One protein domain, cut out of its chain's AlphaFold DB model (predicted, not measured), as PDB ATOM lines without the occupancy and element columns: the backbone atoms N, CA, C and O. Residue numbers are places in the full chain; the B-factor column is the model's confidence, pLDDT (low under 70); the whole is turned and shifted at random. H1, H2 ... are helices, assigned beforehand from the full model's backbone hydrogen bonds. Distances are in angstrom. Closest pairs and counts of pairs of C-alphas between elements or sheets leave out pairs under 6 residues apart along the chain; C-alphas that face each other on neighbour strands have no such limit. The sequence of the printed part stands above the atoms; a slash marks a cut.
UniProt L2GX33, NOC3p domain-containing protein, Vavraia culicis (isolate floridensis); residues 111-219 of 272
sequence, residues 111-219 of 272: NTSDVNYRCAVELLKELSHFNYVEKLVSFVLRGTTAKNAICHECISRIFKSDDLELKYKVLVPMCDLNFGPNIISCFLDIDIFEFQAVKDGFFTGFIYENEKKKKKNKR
ATOM      1  N   ASN A 111     -41.020 -32.244 -29.477       91.50
ATOM      2  CA  ASN A 111     -42.059 -33.248 -29.250       91.50
ATOM      3  C   ASN A 111     -41.517 -34.410 -28.406       91.50
ATOM      4  O   ASN A 111     -40.380 -34.827 -28.589       91.50
ATOM      5  N   THR A 112     -42.329 -34.938 -27.490       91.00
ATOM      6  CA  THR A 112     -41.972 -36.011 -26.544       91.00
ATOM      7  C   THR A 112     -42.415 -37.395 -27.025       91.00
ATOM      8  O   THR A 112     -42.724 -38.258 -26.208       91.00
ATOM      9  N   SER A 113     -42.502 -37.607 -28.339       92.25
ATOM     10  CA  SER A 113     -42.814 -38.917 -28.912       92.25
ATOM     11  C   SER A 113     -41.635 -39.888 -28.756       92.25
ATOM     12  O   SER A 113     -40.472 -39.483 -28.654       92.25
ATOM     13  N   ASP A 114     -41.918 -41.188 -28.791       92.00
ATOM     14  CA  ASP A 114     -40.884 -42.224 -28.686       92.00
ATOM     15  C   ASP A 114     -39.866 -42.151 -29.829       92.00
ATOM     16  O   ASP A 114     -38.671 -42.364 -29.616       92.00
ATOM     17  N   VAL A 115     -40.319 -41.797 -31.035       93.81
ATOM     18  CA  VAL A 115     -39.455 -41.622 -32.211       93.81
ATOM     19  C   VAL A 115     -38.473 -40.469 -31.990       93.81
ATOM     20  O   VAL A 115     -37.284 -40.608 -32.270       93.81
ATOM     21  N   ASN A 116     -38.924 -39.364 -31.393       95.25
ATOM     22  CA  ASN A 116     -38.065 -38.234 -31.055       95.25
ATOM     23  C   ASN A 116     -37.003 -38.611 -30.016       95.25
ATOM     24  O   ASN A 116     -35.830 -38.262 -30.176       95.25
ATOM     25  N   TYR A 117     -37.378 -39.364 -28.979       95.44
ATOM     26  CA  TYR A 117     -36.410 -39.877 -28.008       95.44
ATOM     27  C   TYR A 117     -35.402 -40.835 -28.644       95.44
ATOM     28  O   TYR A 117     -34.210 -40.715 -28.365       95.44
ATOM     29  N   ARG A 118     -35.843 -41.728 -29.540       95.31
ATOM     30  CA  ARG A 118     -34.948 -42.602 -30.314       95.31
ATOM     31  C   ARG A 118     -33.946 -41.793 -31.131       95.31
ATOM     32  O   ARG A 118     -32.750 -42.038 -31.015       95.31
ATOM     33  N   CYS A 119     -34.402 -40.788 -31.877       96.25
ATOM     34  CA  CYS A 119     -33.506 -39.928 -32.647       96.25
ATOM     35  C   CYS A 119     -32.514 -39.175 -31.756       96.25
ATOM     36  O   CYS A 119     -31.331 -39.122 -32.073       96.25
ATOM     37  N   ALA A 120     -32.962 -38.623 -30.625       95.75
ATOM     38  CA  ALA A 120     -32.072 -37.930 -29.696       95.75
ATOM     39  C   ALA A 120     -30.997 -38.860 -29.111       95.75
ATOM     40  O   ALA A 120     -29.839 -38.464 -28.998       95.75
ATOM     41  N   VAL A 121     -31.372 -40.094 -28.762       95.75
ATOM     42  CA  VAL A 121     -30.456 -41.111 -28.238       95.75
ATOM     43  C   VAL A 121     -29.441 -41.546 -29.296       95.75
ATOM     44  O   VAL A 121     -28.251 -41.581 -28.996       95.75
ATOM     45  N   GLU A 122     -29.868 -41.816 -30.530       95.69
ATOM     46  CA  GLU A 122     -28.951 -42.164 -31.627       95.69
ATOM     47  C   GLU A 122     -27.971 -41.026 -31.942       95.69
ATOM     48  O   GLU A 122     -26.772 -41.257 -32.081       95.69
ATOM     49  N   LEU A 123     -28.436 -39.771 -31.931       95.06
ATOM     50  CA  LEU A 123     -27.547 -38.614 -32.072       95.06
ATOM     51  C   LEU A 123     -26.518 -38.526 -30.942       95.06
ATOM     52  O   LEU A 123     -25.379 -38.155 -31.195       95.06
ATOM     53  N   LEU A 124     -26.887 -38.835 -29.697       93.62
ATOM     54  CA  LEU A 124     -25.936 -38.800 -28.581       93.62
ATOM     55  C   LEU A 124     -24.909 -39.931 -28.639       93.62
ATOM     56  O   LEU A 124     -23.783 -39.722 -28.192       93.62
ATOM     57  N   LYS A 125     -25.284 -41.099 -29.173       92.50
ATOM     58  CA  LYS A 125     -24.375 -42.238 -29.346       92.50
ATOM     59  C   LYS A 125     -23.303 -41.949 -30.393       92.50
ATOM     60  O   LYS A 125     -22.130 -42.167 -30.120       92.50
ATOM     61  N   GLU A 126     -23.709 -41.446 -31.554       92.00
ATOM     62  CA  GLU A 126     -22.815 -41.276 -32.707       92.00
ATOM     63  C   GLU A 126     -22.160 -39.884 -32.758       92.00
ATOM     64  O   GLU A 126     -21.032 -39.732 -33.217       92.00
ATOM     65  N   LEU A 127     -22.845 -38.841 -32.268       90.44
ATOM     66  CA  LEU A 127     -22.432 -37.434 -32.388       90.44
ATOM     67  C   LEU A 127     -22.239 -36.753 -31.019       90.44
ATOM     68  O   LEU A 127     -22.566 -35.574 -30.836       90.44
ATOM     69  N   SER A 128     -21.654 -37.466 -30.055       85.88
ATOM     70  CA  SER A 128     -21.388 -36.996 -28.681       85.88
ATOM     71  C   SER A 128     -20.517 -35.726 -28.590       85.88
ATOM     72  O   SER A 128     -20.609 -34.952 -27.627       85.88
ATOM     73  N   HIS A 129     -19.685 -35.472 -29.604       84.19
ATOM     74  CA  HIS A 129     -18.768 -34.328 -29.666       84.19
ATOM     75  C   HIS A 129     -19.322 -33.131 -30.457       84.19
ATOM     76  O   HIS A 129     -18.738 -32.040 -30.427       84.19
ATOM     77  N   PHE A 130     -20.444 -33.306 -31.159       86.88
ATOM     78  CA  PHE A 130     -20.950 -32.312 -32.098       86.88
ATOM     79  C   PHE A 130     -21.693 -31.150 -31.405       86.88
ATOM     80  O   PHE A 130     -21.829 -31.066 -30.180       86.88
ATOM     81  N   ASN A 131     -22.120 -30.157 -32.182       88.25
ATOM     82  CA  ASN A 131     -22.862 -29.010 -31.669       88.25
ATOM     83  C   ASN A 131     -24.210 -29.449 -31.047       88.25
ATOM     84  O   ASN A 131     -24.775 -30.468 -31.409       88.25
ATOM     85  N   TYR A 132     -24.752 -28.653 -30.118       91.00
ATOM     86  CA  TYR A 132     -26.069 -28.865 -29.479       91.00
ATOM     87  C   TYR A 132     -26.248 -30.111 -28.587       91.00
ATOM     88  O   TYR A 132     -27.363 -30.347 -28.121       91.00
ATOM     89  N   VAL A 133     -25.174 -30.830 -28.240       92.19
ATOM     90  CA  VAL A 133     -25.214 -31.983 -27.310       92.19
ATOM     91  C   VAL A 133     -25.918 -31.654 -25.988       92.19
ATOM     92  O   VAL A 133     -26.749 -32.428 -25.535       92.19
ATOM     93  N   GLU A 134     -25.685 -30.476 -25.404       90.88
ATOM     94  CA  GLU A 134     -26.337 -30.050 -24.150       90.88
ATOM     95  C   GLU A 134     -27.876 -30.038 -24.240       90.88
ATOM     96  O   GLU A 134     -28.566 -30.403 -23.285       90.88
ATOM     97  N   LYS A 135     -28.429 -29.652 -25.401       93.06
ATOM     98  CA  LYS A 135     -29.881 -29.661 -25.633       93.06
ATOM     99  C   LYS A 135     -30.417 -31.085 -25.740       93.06
ATOM    100  O   LYS A 135     -31.452 -31.379 -25.146       93.06
ATOM    101  N   LEU A 136     -29.709 -31.950 -26.466       94.81
ATOM    102  CA  LEU A 136     -30.070 -33.362 -26.614       94.81
ATOM    103  C   LEU A 136     -30.029 -34.081 -25.263       94.81
ATOM    104  O   LEU A 136     -30.997 -34.735 -24.893       94.81
ATOM    105  N   VAL A 137     -28.966 -33.876 -24.485       93.81
ATOM    106  CA  VAL A 137     -28.826 -34.418 -23.127       93.81
ATOM    107  C   VAL A 137     -29.981 -33.972 -22.234       93.81
ATOM    108  O   VAL A 137     -30.631 -34.805 -21.609       93.81
ATOM    109  N   SER A 138     -30.289 -32.673 -22.216       93.06
ATOM    110  CA  SER A 138     -31.395 -32.137 -21.413       93.06
ATOM    111  C   SER A 138     -32.740 -32.764 -21.793       93.06
ATOM    112  O   SER A 138     -33.579 -33.022 -20.931       93.06
ATOM    113  N   PHE A 139     -32.956 -33.014 -23.086       94.50
ATOM    114  CA  PHE A 139     -34.164 -33.651 -23.594       94.50
ATOM    115  C   PHE A 139     -34.241 -35.140 -23.221       94.50
ATOM    116  O   PHE A 139     -35.259 -35.579 -22.688       94.50
ATOM    117  N   VAL A 140     -33.156 -35.901 -23.408       94.31
ATOM    118  CA  VAL A 140     -33.082 -37.326 -23.039       94.31
ATOM    119  C   VAL A 140     -33.261 -37.517 -21.535       94.31
ATOM    120  O   VAL A 140     -34.045 -38.374 -21.127       94.31
ATOM    121  N   LEU A 141     -32.640 -36.671 -20.706       92.62
ATOM    122  CA  LEU A 141     -32.821 -36.690 -19.253       92.62
ATOM    123  C   LEU A 141     -34.290 -36.511 -18.858       92.62
ATOM    124  O   LEU A 141     -34.796 -37.279 -18.044       92.62
ATOM    125  N   ARG A 142     -35.018 -35.580 -19.484       91.25
ATOM    126  CA  ARG A 142     -36.465 -35.421 -19.241       91.25
ATOM    127  C   ARG A 142     -37.266 -36.658 -19.644       91.25
ATOM    128  O   ARG A 142     -38.209 -37.018 -18.945       91.25
ATOM    129  N   GLY A 143     -36.875 -37.333 -20.726       90.00
ATOM    130  CA  GLY A 143     -37.513 -38.577 -21.174       90.00
ATOM    131  C   GLY A 143     -37.412 -39.722 -20.164       90.00
ATOM    132  O   GLY A 143     -38.247 -40.621 -20.150       90.00
ATOM    133  N   THR A 144     -36.436 -39.680 -19.263       90.56
ATOM    134  CA  THR A 144     -36.254 -40.727 -18.247       90.56
ATOM    135  C   THR A 144     -37.307 -40.658 -17.142       90.56
ATOM    136  O   THR A 144     -37.664 -41.680 -16.558       90.56
ATOM    137  N   THR A 145     -37.875 -39.472 -16.910       87.88
ATOM    138  CA  THR A 145     -39.010 -39.265 -16.003       87.88
ATOM    139  C   THR A 145     -40.262 -39.975 -16.516       87.88
ATOM    140  O   THR A 145     -41.032 -40.514 -15.724       87.88
ATOM    141  N   ALA A 146     -40.426 -40.063 -17.840       83.00
ATOM    142  CA  ALA A 146     -41.513 -40.798 -18.487       83.00
ATOM    143  C   ALA A 146     -41.313 -42.330 -18.482       83.00
ATOM    144  O   ALA A 146     -42.100 -43.048 -19.083       83.00
ATOM    145  N   LYS A 147     -40.279 -42.845 -17.792       78.44
ATOM    146  CA  LYS A 147     -39.892 -44.268 -17.760       78.44
ATOM    147  C   LYS A 147     -39.548 -44.856 -19.138       78.44
ATOM    148  O   LYS A 147     -39.630 -46.067 -19.327       78.44
ATOM    149  N   ASN A 148     -39.090 -44.025 -20.076       85.44
ATOM    150  CA  ASN A 148     -38.617 -44.501 -21.374       85.44
ATOM    151  C   ASN A 148     -37.323 -45.306 -21.209       85.44
ATOM    152  O   ASN A 148     -36.269 -44.750 -20.880       85.44
ATOM    153  N   ALA A 149     -37.402 -46.614 -21.466       89.62
ATOM    154  CA  ALA A 149     -36.283 -47.546 -21.310       89.62
ATOM    155  C   ALA A 149     -35.064 -47.146 -22.161       89.62
ATOM    156  O   ALA A 149     -33.936 -47.196 -21.684       89.62
ATOM    157  N   ILE A 150     -35.306 -46.649 -23.378       91.88
ATOM    158  CA  ILE A 150     -34.262 -46.242 -24.333       91.88
ATOM    159  C   ILE A 150     -33.416 -45.090 -23.771       91.88
ATOM    160  O   ILE A 150     -32.191 -45.082 -23.889       91.88
ATOM    161  N   CYS A 151     -34.060 -44.119 -23.116       92.81
ATOM    162  CA  CYS A 151     -33.360 -42.993 -22.506       92.81
ATOM    163  C   CYS A 151     -32.550 -43.435 -21.282       92.81
ATOM    164  O   CYS A 151     -31.436 -42.955 -21.082       92.81
ATOM    165  N   HIS A 152     -33.089 -44.356 -20.477       90.94
ATOM    166  CA  HIS A 152     -32.380 -44.911 -19.320       90.94
ATOM    167  C   HIS A 152     -31.123 -45.678 -19.743       90.94
ATOM    168  O   HIS A 152     -30.037 -45.397 -19.237       90.94
ATOM    169  N   GLU A 153     -31.249 -46.560 -20.734       92.25
ATOM    170  CA  GLU A 153     -30.129 -47.322 -21.288       92.25
ATOM    171  C   GLU A 153     -29.051 -46.397 -21.868       92.25
ATOM    172  O   GLU A 153     -27.864 -46.585 -21.606       92.25
ATOM    173  N   CYS A 154     -29.458 -45.349 -22.593       93.00
ATOM    174  CA  CYS A 154     -28.534 -44.357 -23.136       93.00
ATOM    175  C   CYS A 154     -27.706 -43.680 -22.036       93.00
ATOM    176  O   CYS A 154     -26.488 -43.582 -22.159       93.00
ATOM    177  N   ILE A 155     -28.347 -43.218 -20.961       92.06
ATOM    178  CA  ILE A 155     -27.648 -42.544 -19.859       92.06
ATOM    179  C   ILE A 155     -26.749 -43.525 -19.098       92.06
ATOM    180  O   ILE A 155     -25.607 -43.190 -18.795       92.06
ATOM    181  N   SER A 156     -27.214 -44.755 -18.855       91.38
ATOM    182  CA  SER A 156     -26.389 -45.804 -18.246       91.38
ATOM    183  C   SER A 156     -25.138 -46.091 -19.082       91.38
ATOM    184  O   SER A 156     -24.038 -46.182 -18.539       91.38
ATOM    185  N   ARG A 157     -25.276 -46.154 -20.411       92.00
ATOM    186  CA  ARG A 157     -24.149 -46.336 -21.332       92.00
ATOM    187  C   ARG A 157     -23.171 -45.162 -21.296       92.00
ATOM    188  O   ARG A 157     -21.972 -45.402 -21.332       92.00
ATOM    189  N   ILE A 158     -23.661 -43.925 -21.203       91.06
ATOM    190  CA  ILE A 158     -22.806 -42.730 -21.098       91.06
ATOM    191  C   ILE A 158     -22.018 -42.722 -19.783       91.06
ATOM    192  O   ILE A 158     -20.849 -42.353 -19.772       91.06
ATOM    193  N   PHE A 159     -22.615 -43.136 -18.664       89.06
ATOM    194  CA  PHE A 159     -21.874 -43.193 -17.400       89.06
ATOM    195  C   PHE A 159     -20.817 -44.298 -17.372       89.06
ATOM    196  O   PHE A 159     -19.773 -44.112 -16.748       89.06
ATOM    197  N   LYS A 160     -21.048 -45.386 -18.115       88.75
ATOM    198  CA  LYS A 160     -20.097 -46.489 -18.296       88.75
ATOM    199  C   LYS A 160     -19.032 -46.248 -19.368       88.75
ATOM    200  O   LYS A 160     -18.092 -47.028 -19.429       88.75
ATOM    201  N   SER A 161     -19.180 -45.247 -20.240       87.88
ATOM    202  CA  SER A 161     -18.149 -44.928 -21.238       87.88
ATOM    203  C   SER A 161     -16.981 -44.175 -20.601       87.88
ATOM    204  O   SER A 161     -17.114 -43.664 -19.498       87.88
ATOM    205  N   ASP A 162     -15.846 -44.048 -21.286       84.19
ATOM    206  CA  ASP A 162     -14.681 -43.307 -20.763       84.19
ATOM    207  C   ASP A 162     -14.737 -41.794 -21.091       84.19
ATOM    208  O   ASP A 162     -13.844 -41.017 -20.751       84.19
ATOM    209  N   ASP A 163     -15.817 -41.335 -21.738       85.38
ATOM    210  CA  ASP A 163     -15.966 -39.957 -22.219       85.38
ATOM    211  C   ASP A 163     -16.335 -38.973 -21.097       85.38
ATOM    212  O   ASP A 163     -17.489 -38.556 -20.929       85.38
ATOM    213  N   LEU A 164     -15.326 -38.528 -20.353       84.00
ATOM    214  CA  LEU A 164     -15.457 -37.577 -19.242       84.00
ATOM    215  C   LEU A 164     -16.181 -36.275 -19.619       84.00
ATOM    216  O   LEU A 164     -17.009 -35.780 -18.849       84.00
ATOM    217  N   GLU A 165     -15.923 -35.726 -20.811       83.81
ATOM    218  CA  GLU A 165     -16.617 -34.520 -21.282       83.81
ATOM    219  C   GLU A 165     -18.127 -34.732 -21.408       83.81
ATOM    220  O   GLU A 165     -18.917 -33.842 -21.078       83.81
ATOM    221  N   LEU A 166     -18.538 -35.898 -21.911       86.81
ATOM    222  CA  LEU A 166     -19.943 -36.225 -22.101       86.81
ATOM    223  C   LEU A 166     -20.612 -36.481 -20.752       86.81
ATOM    224  O   LEU A 166     -21.673 -35.910 -20.498       86.81
ATOM    225  N   LYS A 167     -19.959 -37.231 -19.852       88.12
ATOM    226  CA  LYS A 167     -20.451 -37.418 -18.479       88.12
ATOM    227  C   LYS A 167     -20.662 -36.073 -17.783       88.12
ATOM    228  O   LYS A 167     -21.718 -35.848 -17.200       88.12
ATOM    229  N   TYR A 168     -19.723 -35.131 -17.903       85.75
ATOM    230  CA  TYR A 168     -19.875 -33.790 -17.326       85.75
ATOM    231  C   TYR A 168     -21.066 -33.022 -17.918       85.75
ATOM    232  O   TYR A 168     -21.841 -32.410 -17.179       85.75
ATOM    233  N   LYS A 169     -21.258 -33.084 -19.243       87.44
ATOM    234  CA  LYS A 169     -22.415 -32.470 -19.919       87.44
ATOM    235  C   LYS A 169     -23.750 -33.084 -19.500       87.44
ATOM    236  O   LYS A 169     -24.756 -32.404 -19.646       87.44
ATOM    237  N   VAL A 170     -23.767 -34.323 -19.006       89.31
ATOM    238  CA  VAL A 170     -24.947 -34.966 -18.407       89.31
ATOM    239  C   VAL A 170     -25.130 -34.539 -16.956       89.31
ATOM    240  O   VAL A 170     -26.224 -34.127 -16.584       89.31
ATOM    241  N   LEU A 171     -24.068 -34.548 -16.154       87.25
ATOM    242  CA  LEU A 171     -24.131 -34.214 -14.730       87.25
ATOM    243  C   LEU A 171     -24.607 -32.786 -14.462       87.25
ATOM    244  O   LEU A 171     -25.407 -32.575 -13.555       87.25
ATOM    245  N   VAL A 172     -24.148 -31.807 -15.248       86.44
ATOM    246  CA  VAL A 172     -24.520 -30.398 -15.034       86.44
ATOM    247  C   VAL A 172     -26.040 -30.186 -15.151       86.44
ATOM    248  O   VAL A 172     -26.628 -29.694 -14.190       86.44
ATOM    249  N   PRO A 173     -26.716 -30.590 -16.248       86.69
ATOM    250  CA  PRO A 173     -28.171 -30.521 -16.338       86.69
ATOM    251  C   PRO A 173     -28.911 -31.347 -15.285       86.69
ATOM    252  O   PRO A 173     -30.023 -30.979 -14.923       86.69
ATOM    253  N   MET A 174     -28.339 -32.444 -14.780       83.81
ATOM    254  CA  MET A 174     -28.991 -33.252 -13.740       83.81
ATOM    255  C   MET A 174     -29.108 -32.530 -12.396       83.81
ATOM    256  O   MET A 174     -30.003 -32.855 -11.626       83.81
ATOM    257  N   CYS A 175     -28.267 -31.531 -12.120       82.25
ATOM    258  CA  CYS A 175     -28.424 -30.692 -10.930       82.25
ATOM    259  C   CYS A 175     -29.686 -29.818 -10.986       82.25
ATOM    260  O   CYS A 175     -30.258 -29.508  -9.943       82.25
ATOM    261  N   ASP A 176     -30.109 -29.423 -12.192       84.06
ATOM    262  CA  ASP A 176     -31.182 -28.446 -12.404       84.06
ATOM    263  C   ASP A 176     -32.492 -29.078 -12.912       84.06
ATOM    264  O   ASP A 176     -33.560 -28.467 -12.820       84.06
ATOM    265  N   LEU A 177     -32.435 -30.278 -13.499       84.38
ATOM    266  CA  LEU A 177     -33.568 -30.940 -14.148       84.38
ATOM    267  C   LEU A 177     -34.091 -32.123 -13.333       84.38
ATOM    268  O   LEU A 177     -33.331 -32.883 -12.748       84.38
ATOM    269  N   ASN A 178     -35.406 -32.345 -13.399       83.19
ATOM    270  CA  ASN A 178     -36.026 -33.555 -12.863       83.19
ATOM    271  C   ASN A 178     -35.683 -34.763 -13.748       83.19
ATOM    272  O   ASN A 178     -35.901 -34.719 -14.963       83.19
ATOM    273  N   PHE A 179     -35.204 -35.843 -13.133       85.62
ATOM    274  CA  PHE A 179     -34.872 -37.105 -13.794       85.62
ATOM    275  C   PHE A 179     -35.487 -38.301 -13.055       85.62
ATOM    276  O   PHE A 179     -35.867 -38.207 -11.886       85.62
ATOM    277  N   GLY A 180     -35.613 -39.435 -13.748       83.62
ATOM    278  CA  GLY A 180     -36.184 -40.652 -13.170       83.62
ATOM    279  C   GLY A 180     -35.283 -41.276 -12.087       83.62
ATOM    280  O   GLY A 180     -34.059 -41.279 -12.240       83.62
ATOM    281  N   PRO A 181     -35.851 -41.886 -11.027       85.50
ATOM    282  CA  PRO A 181     -35.077 -42.437  -9.907       85.50
ATOM    283  C   PRO A 181     -34.115 -43.556 -10.333       85.50
ATOM    284  O   PRO A 181     -33.065 -43.738  -9.723       85.50
ATOM    285  N   ASN A 182     -34.424 -44.258 -11.424       84.56
ATOM    286  CA  ASN A 182     -33.612 -45.358 -11.948       84.56
ATOM    287  C   ASN A 182     -32.226 -44.917 -12.442       84.56
ATOM    288  O   ASN A 182     -31.378 -45.771 -12.676       84.56
ATOM    289  N   ILE A 183     -31.988 -43.619 -12.641       86.25
ATOM    290  CA  ILE A 183     -30.667 -43.122 -13.052       86.25
ATOM    291  C   ILE A 183     -29.746 -42.945 -11.851       86.25
ATOM    292  O   ILE A 183     -28.533 -42.998 -12.011       86.25
ATOM    293  N   ILE A 184     -30.294 -42.793 -10.642       84.62
ATOM    294  CA  ILE A 184     -29.498 -42.621  -9.420       84.62
ATOM    295  C   ILE A 184     -28.553 -43.810  -9.223       84.62
ATOM    296  O   ILE A 184     -27.413 -43.618  -8.818       84.62
ATOM    297  N   SER A 185     -28.976 -45.026  -9.574       85.75
ATOM    298  CA  SER A 185     -28.089 -46.191  -9.525       85.75
ATOM    299  C   SER A 185     -26.918 -46.073 -10.503       85.75
ATOM    300  O   SER A 185     -25.806 -46.427 -10.143       85.75
ATOM    301  N   CYS A 186     -27.130 -45.500 -11.692       83.88
ATOM    302  CA  CYS A 186     -26.064 -45.275 -12.671       83.88
ATOM    303  C   CYS A 186     -25.033 -44.229 -12.213       83.88
ATOM    304  O   CYS A 186     -23.932 -44.209 -12.748       83.88
ATOM    305  N   PHE A 187     -25.352 -43.372 -11.234       79.69
ATOM    306  CA  PHE A 187     -24.357 -42.467 -10.643       79.69
ATOM    307  C   PHE A 187     -23.325 -43.191  -9.792       79.69
ATOM    308  O   PHE A 187     -22.204 -42.707  -9.663       79.69
ATOM    309  N   LEU A 188     -23.707 -44.310  -9.179       82.00
ATOM    310  CA  LEU A 188     -22.795 -45.081  -8.341       82.00
ATOM    311  C   LEU A 188     -21.685 -45.729  -9.175       82.00
ATOM    312  O   LEU A 188     -20.610 -45.983  -8.645       82.00
ATOM    313  N   ASP A 189     -21.933 -45.918 -10.473       78.50
ATOM    314  CA  ASP A 189     -20.964 -46.436 -11.441       78.50
ATOM    315  C   ASP A 189     -19.945 -45.367 -11.894       78.50
ATOM    316  O   ASP A 189     -19.069 -45.650 -12.707       78.50
ATOM    317  N   ILE A 190     -20.064 -44.118 -11.423       79.38
ATOM    318  CA  ILE A 190     -19.169 -43.033 -11.823       79.38
ATOM    319  C   ILE A 190     -17.950 -42.986 -10.901       79.38
ATOM    320  O   ILE A 190     -18.060 -42.631  -9.726       79.38
ATOM    321  N   ASP A 191     -16.764 -43.201 -11.469       74.75
ATOM    322  CA  ASP A 191     -15.502 -42.989 -10.764       74.75
ATOM    323  C   ASP A 191     -15.233 -41.490 -10.539       74.75
ATOM    324  O   ASP A 191     -14.722 -40.752 -11.385       74.75
ATOM    325  N   ILE A 192     -15.581 -41.019  -9.340       63.84
ATOM    326  CA  ILE A 192     -15.475 -39.615  -8.898       63.84
ATOM    327  C   ILE A 192     -14.028 -39.086  -8.987       63.84
ATOM    328  O   ILE A 192     -13.805 -37.884  -9.154       63.84
ATOM    329  N   PHE A 193     -13.026 -39.962  -8.910       59.34
ATOM    330  CA  PHE A 193     -11.616 -39.570  -8.946       59.34
ATOM    331  C   PHE A 193     -11.143 -39.123 -10.337       59.34
ATOM    332  O   PHE A 193     -10.306 -38.221 -10.417       59.34
ATOM    333  N   GLU A 194     -11.731 -39.633 -11.425       61.75
ATOM    334  CA  GLU A 194     -11.462 -39.104 -12.772       61.75
ATOM    335  C   GLU A 194     -11.985 -37.667 -12.928       61.75
ATOM    336  O   GLU A 194     -11.362 -36.823 -13.578       61.75
ATOM    337  N   PHE A 195     -13.100 -37.343 -12.266       57.78
ATOM    338  CA  PHE A 195     -13.698 -36.009 -12.320       57.78
ATOM    339  C   PHE A 195     -12.827 -34.929 -11.693       57.78
ATOM    340  O   PHE A 195     -12.846 -33.792 -12.167       57.78
ATOM    341  N   GLN A 196     -12.072 -35.257 -10.645       54.41
ATOM    342  CA  GLN A 196     -11.191 -34.308  -9.965       54.41
ATOM    343  C   GLN A 196     -10.013 -33.899 -10.870       54.41
ATOM    344  O   GLN A 196      -9.726 -32.710 -10.996       54.41
ATOM    345  N   ALA A 197      -9.413 -34.861 -11.581       55.19
ATOM    346  CA  ALA A 197      -8.314 -34.617 -12.519       55.19
ATOM    347  C   ALA A 197      -8.753 -33.771 -13.727       55.19
ATOM    348  O   ALA A 197      -8.043 -32.853 -14.148       55.19
ATOM    349  N   VAL A 198      -9.963 -34.017 -14.246       54.88
ATOM    350  CA  VAL A 198     -10.556 -33.169 -15.288       54.88
ATOM    351  C   VAL A 198     -10.865 -31.788 -14.733       54.88
ATOM    352  O   VAL A 198     -10.565 -30.810 -15.403       54.88
ATOM    353  N   LYS A 199     -11.391 -31.661 -13.508       53.09
ATOM    354  CA  LYS A 199     -11.641 -30.356 -12.877       53.09
ATOM    355  C   LYS A 199     -10.380 -29.496 -12.868       53.09
ATOM    356  O   LYS A 199     -10.457 -28.355 -13.307       53.09
ATOM    357  N   ASP A 200      -9.228 -30.039 -12.492       53.78
ATOM    358  CA  ASP A 200      -7.984 -29.265 -12.403       53.78
ATOM    359  C   ASP A 200      -7.423 -28.844 -13.784       53.78
ATOM    360  O   ASP A 200      -6.866 -27.750 -13.923       53.78
ATOM    361  N   GLY A 201      -7.665 -29.630 -14.842       54.78
ATOM    362  CA  GLY A 201      -7.317 -29.281 -16.230       54.78
ATOM    363  C   GLY A 201      -8.346 -28.402 -16.970       54.78
ATOM    364  O   GLY A 201      -7.970 -27.537 -17.756       54.78
ATOM    365  N   PHE A 202      -9.647 -28.579 -16.714       49.31
ATOM    366  CA  PHE A 202     -10.753 -27.888 -17.399       49.31
ATOM    367  C   PHE A 202     -11.172 -26.575 -16.719       49.31
ATOM    368  O   PHE A 202     -11.563 -25.625 -17.412       49.31
ATOM    369  N   PHE A 203     -11.112 -26.466 -15.381       45.12
ATOM    370  CA  PHE A 203     -11.520 -25.235 -14.683       45.12
ATOM    371  C   PHE A 203     -10.596 -24.061 -15.000       45.12
ATOM    372  O   PHE A 203     -11.073 -22.928 -15.083       45.12
ATOM    373  N   THR A 204      -9.305 -24.301 -15.236       48.97
ATOM    374  CA  THR A 204      -8.375 -23.240 -15.646       48.97
ATOM    375  C   THR A 204      -8.790 -22.607 -16.978       48.97
ATOM    376  O   THR A 204      -8.668 -21.394 -17.120       48.97
ATOM    377  N   GLY A 205      -9.391 -23.361 -17.906       46.16
ATOM    378  CA  GLY A 205      -9.951 -22.836 -19.159       46.16
ATOM    379  C   GLY A 205     -11.297 -22.115 -18.993       46.16
ATOM    380  O   GLY A 205     -11.452 -20.966 -19.421       46.16
ATOM    381  N   PHE A 206     -12.272 -22.750 -18.328       41.31
ATOM    382  CA  PHE A 206     -13.637 -22.212 -18.189       41.31
ATOM    383  C   PHE A 206     -13.741 -21.020 -17.218       41.31
ATOM    384  O   PHE A 206     -14.491 -20.071 -17.486       41.31
ATOM    385  N   ILE A 207     -12.977 -21.009 -16.116       46.47
ATOM    386  CA  ILE A 207     -12.908 -19.848 -15.211       46.47
ATOM    387  C   ILE A 207     -12.238 -18.666 -15.916       46.47
ATOM    388  O   ILE A 207     -12.766 -17.555 -15.842       46.47
ATOM    389  N   TYR A 208     -11.148 -18.868 -16.667       46.94
ATOM    390  CA  TYR A 208     -10.479 -17.762 -17.368       46.94
ATOM    391  C   TYR A 208     -11.376 -17.083 -18.416       46.94
ATOM    392  O   TYR A 208     -11.330 -15.853 -18.567       46.94
ATOM    393  N   GLU A 209     -12.221 -17.835 -19.127       48.12
ATOM    394  CA  GLU A 209     -13.161 -17.257 -20.093       48.12
ATOM    395  C   GLU A 209     -14.326 -16.515 -19.423       48.12
ATOM    396  O   GLU A 209     -14.663 -15.394 -19.829       48.12
ATOM    397  N   ASN A 210     -14.911 -17.079 -18.363       48.34
ATOM    398  CA  ASN A 210     -16.023 -16.446 -17.653       48.34
ATOM    399  C   ASN A 210     -15.582 -15.250 -16.789       48.34
ATOM    400  O   ASN A 210     -16.303 -14.247 -16.713       48.34
ATOM    401  N   GLU A 211     -14.377 -15.262 -16.216       47.12
ATOM    402  CA  GLU A 211     -13.819 -14.108 -15.503       47.12
ATOM    403  C   GLU A 211     -13.437 -12.955 -16.438       47.12
ATOM    404  O   GLU A 211     -13.674 -11.788 -16.099       47.12
ATOM    405  N   LYS A 212     -12.931 -13.231 -17.650       49.38
ATOM    406  CA  LYS A 212     -12.733 -12.190 -18.679       49.38
ATOM    407  C   LYS A 212     -14.060 -11.540 -19.086       49.38
ATOM    408  O   LYS A 212     -14.105 -10.315 -19.256       49.38
ATOM    409  N   LYS A 213     -15.146 -12.316 -19.201       51.66
ATOM    410  CA  LYS A 213     -16.498 -11.797 -19.481       51.66
ATOM    411  C   LYS A 213     -17.030 -10.942 -18.319       51.66
ATOM    412  O   LYS A 213     -17.495  -9.824 -18.554       51.66
ATOM    413  N   LYS A 214     -16.853 -11.370 -17.061       50.34
ATOM    414  CA  LYS A 214     -17.252 -10.595 -15.865       50.34
ATOM    415  C   LYS A 214     -16.430  -9.309 -15.671       50.34
ATOM    416  O   LYS A 214     -17.011  -8.263 -15.372       50.34
ATOM    417  N   LYS A 215     -15.111  -9.317 -15.923       51.91
ATOM    418  CA  LYS A 215     -14.262  -8.103 -15.885       51.91
ATOM    419  C   LYS A 215     -14.607  -7.107 -17.004       51.91
ATOM    420  O   LYS A 215     -14.560  -5.899 -16.769       51.91
ATOM    421  N   LYS A 216     -15.017  -7.569 -18.194       51.59
ATOM    422  CA  LYS A 216     -15.512  -6.690 -19.273       51.59
ATOM    423  C   LYS A 216     -16.880  -6.074 -18.959       51.59
ATOM    424  O   LYS A 216     -17.070  -4.902 -19.277       51.59
ATOM    425  N   ASN A 217     -17.788  -6.801 -18.304       49.41
ATOM    426  CA  ASN A 217     -19.087  -6.246 -17.901       49.41
ATOM    427  C   ASN A 217     -18.970  -5.242 -16.747       49.41
ATOM    428  O   ASN A 217     -19.564  -4.171 -16.829       49.41
ATOM    429  N   LYS A 218     -18.120  -5.487 -15.739       49.59
ATOM    430  CA  LYS A 218     -17.870  -4.489 -14.677       49.59
ATOM    431  C   LYS A 218     -17.233  -3.194 -15.203       49.59
ATOM    432  O   LYS A 218     -17.556  -2.121 -14.709       49.59
ATOM    433  N   ARG A 219     -16.414  -3.253 -16.263       47.12
ATOM    434  CA  ARG A 219     -15.880  -2.051 -16.941       47.12
ATOM    435  C   ARG A 219     -16.902  -1.305 -17.814       47.12
ATOM    436  O   ARG A 219     -16.604  -0.202 -18.253       47.12
TER     437      ARG A 219
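This is residues 111 to 219 of the 272 residues of the protein "NOC3p domain-containing protein" of Vavraia culicis (isolate floridensis) (UniProt L2GX33). A long helical arm, H6, leaves a body of five shorter helices, and its residues 203 to 218 stick out with Arg 219. In the body H1, H3 and H5 lie side by side, H3 between the others; H2 crosses H1 and H3 on one side, and H4 packs across H2. The printed part has 109 residues with six named helices, H1 to H6 in order, and no named strand; its class is all helix. It is only just compact, close to loose, with a radius of gyration of the C-alphas of 15.6 A and spans of 48 by 32 by 25 A.

Find C-alpha 192 at (-15.475, -39.615, -8.898); from there H6 runs 35.7 A to C-alpha 218 at (-17.870, -4.489, -14.677), with a kink of 47 degrees near residue 201. Look back for H4 at residues 164 to 176, 19.4 A, H2 at 133 to 145, 19.3 A, H3 at 149 to 160, H5 at 181 to 188, and H1 at 114 to 126, 18.5 A, which begins at (-40.884, -42.224, -28.686).

H6 and H4 only just touch, with 3 pairs of C-alphas within 8 A, closest at Leu 164 and Phe 195, 7.3 A. H4 touches H2 at Val 137 and Val 170, their closest C-alphas, 6.1 A, at a steep tilt of 55 degrees. H3 is the hub: it touches H5, closest C-alphas Ser 156 and Cys 186, 5.6 A, and H1, closest C-alphas Val 121 and Cys 154, 6.3 A, at shallow tilts of 13 and 18 degrees. H1 and H5 are apart. Every O i to N i+4 pair is within hydrogen-bond range in H1 and H3, against 8 of 9 in H2, 7 of 9 in H4, 19 of 23 in H6 and 1 of 4 in H5, where 4 of 5 O i to N i+3 pairs are.

The C-alphas of Ala 149 and Arg 219 are farthest apart, 50.1 A. The printed part has no cut and no long link. Residues 192 to 219 have pLDDT under 70.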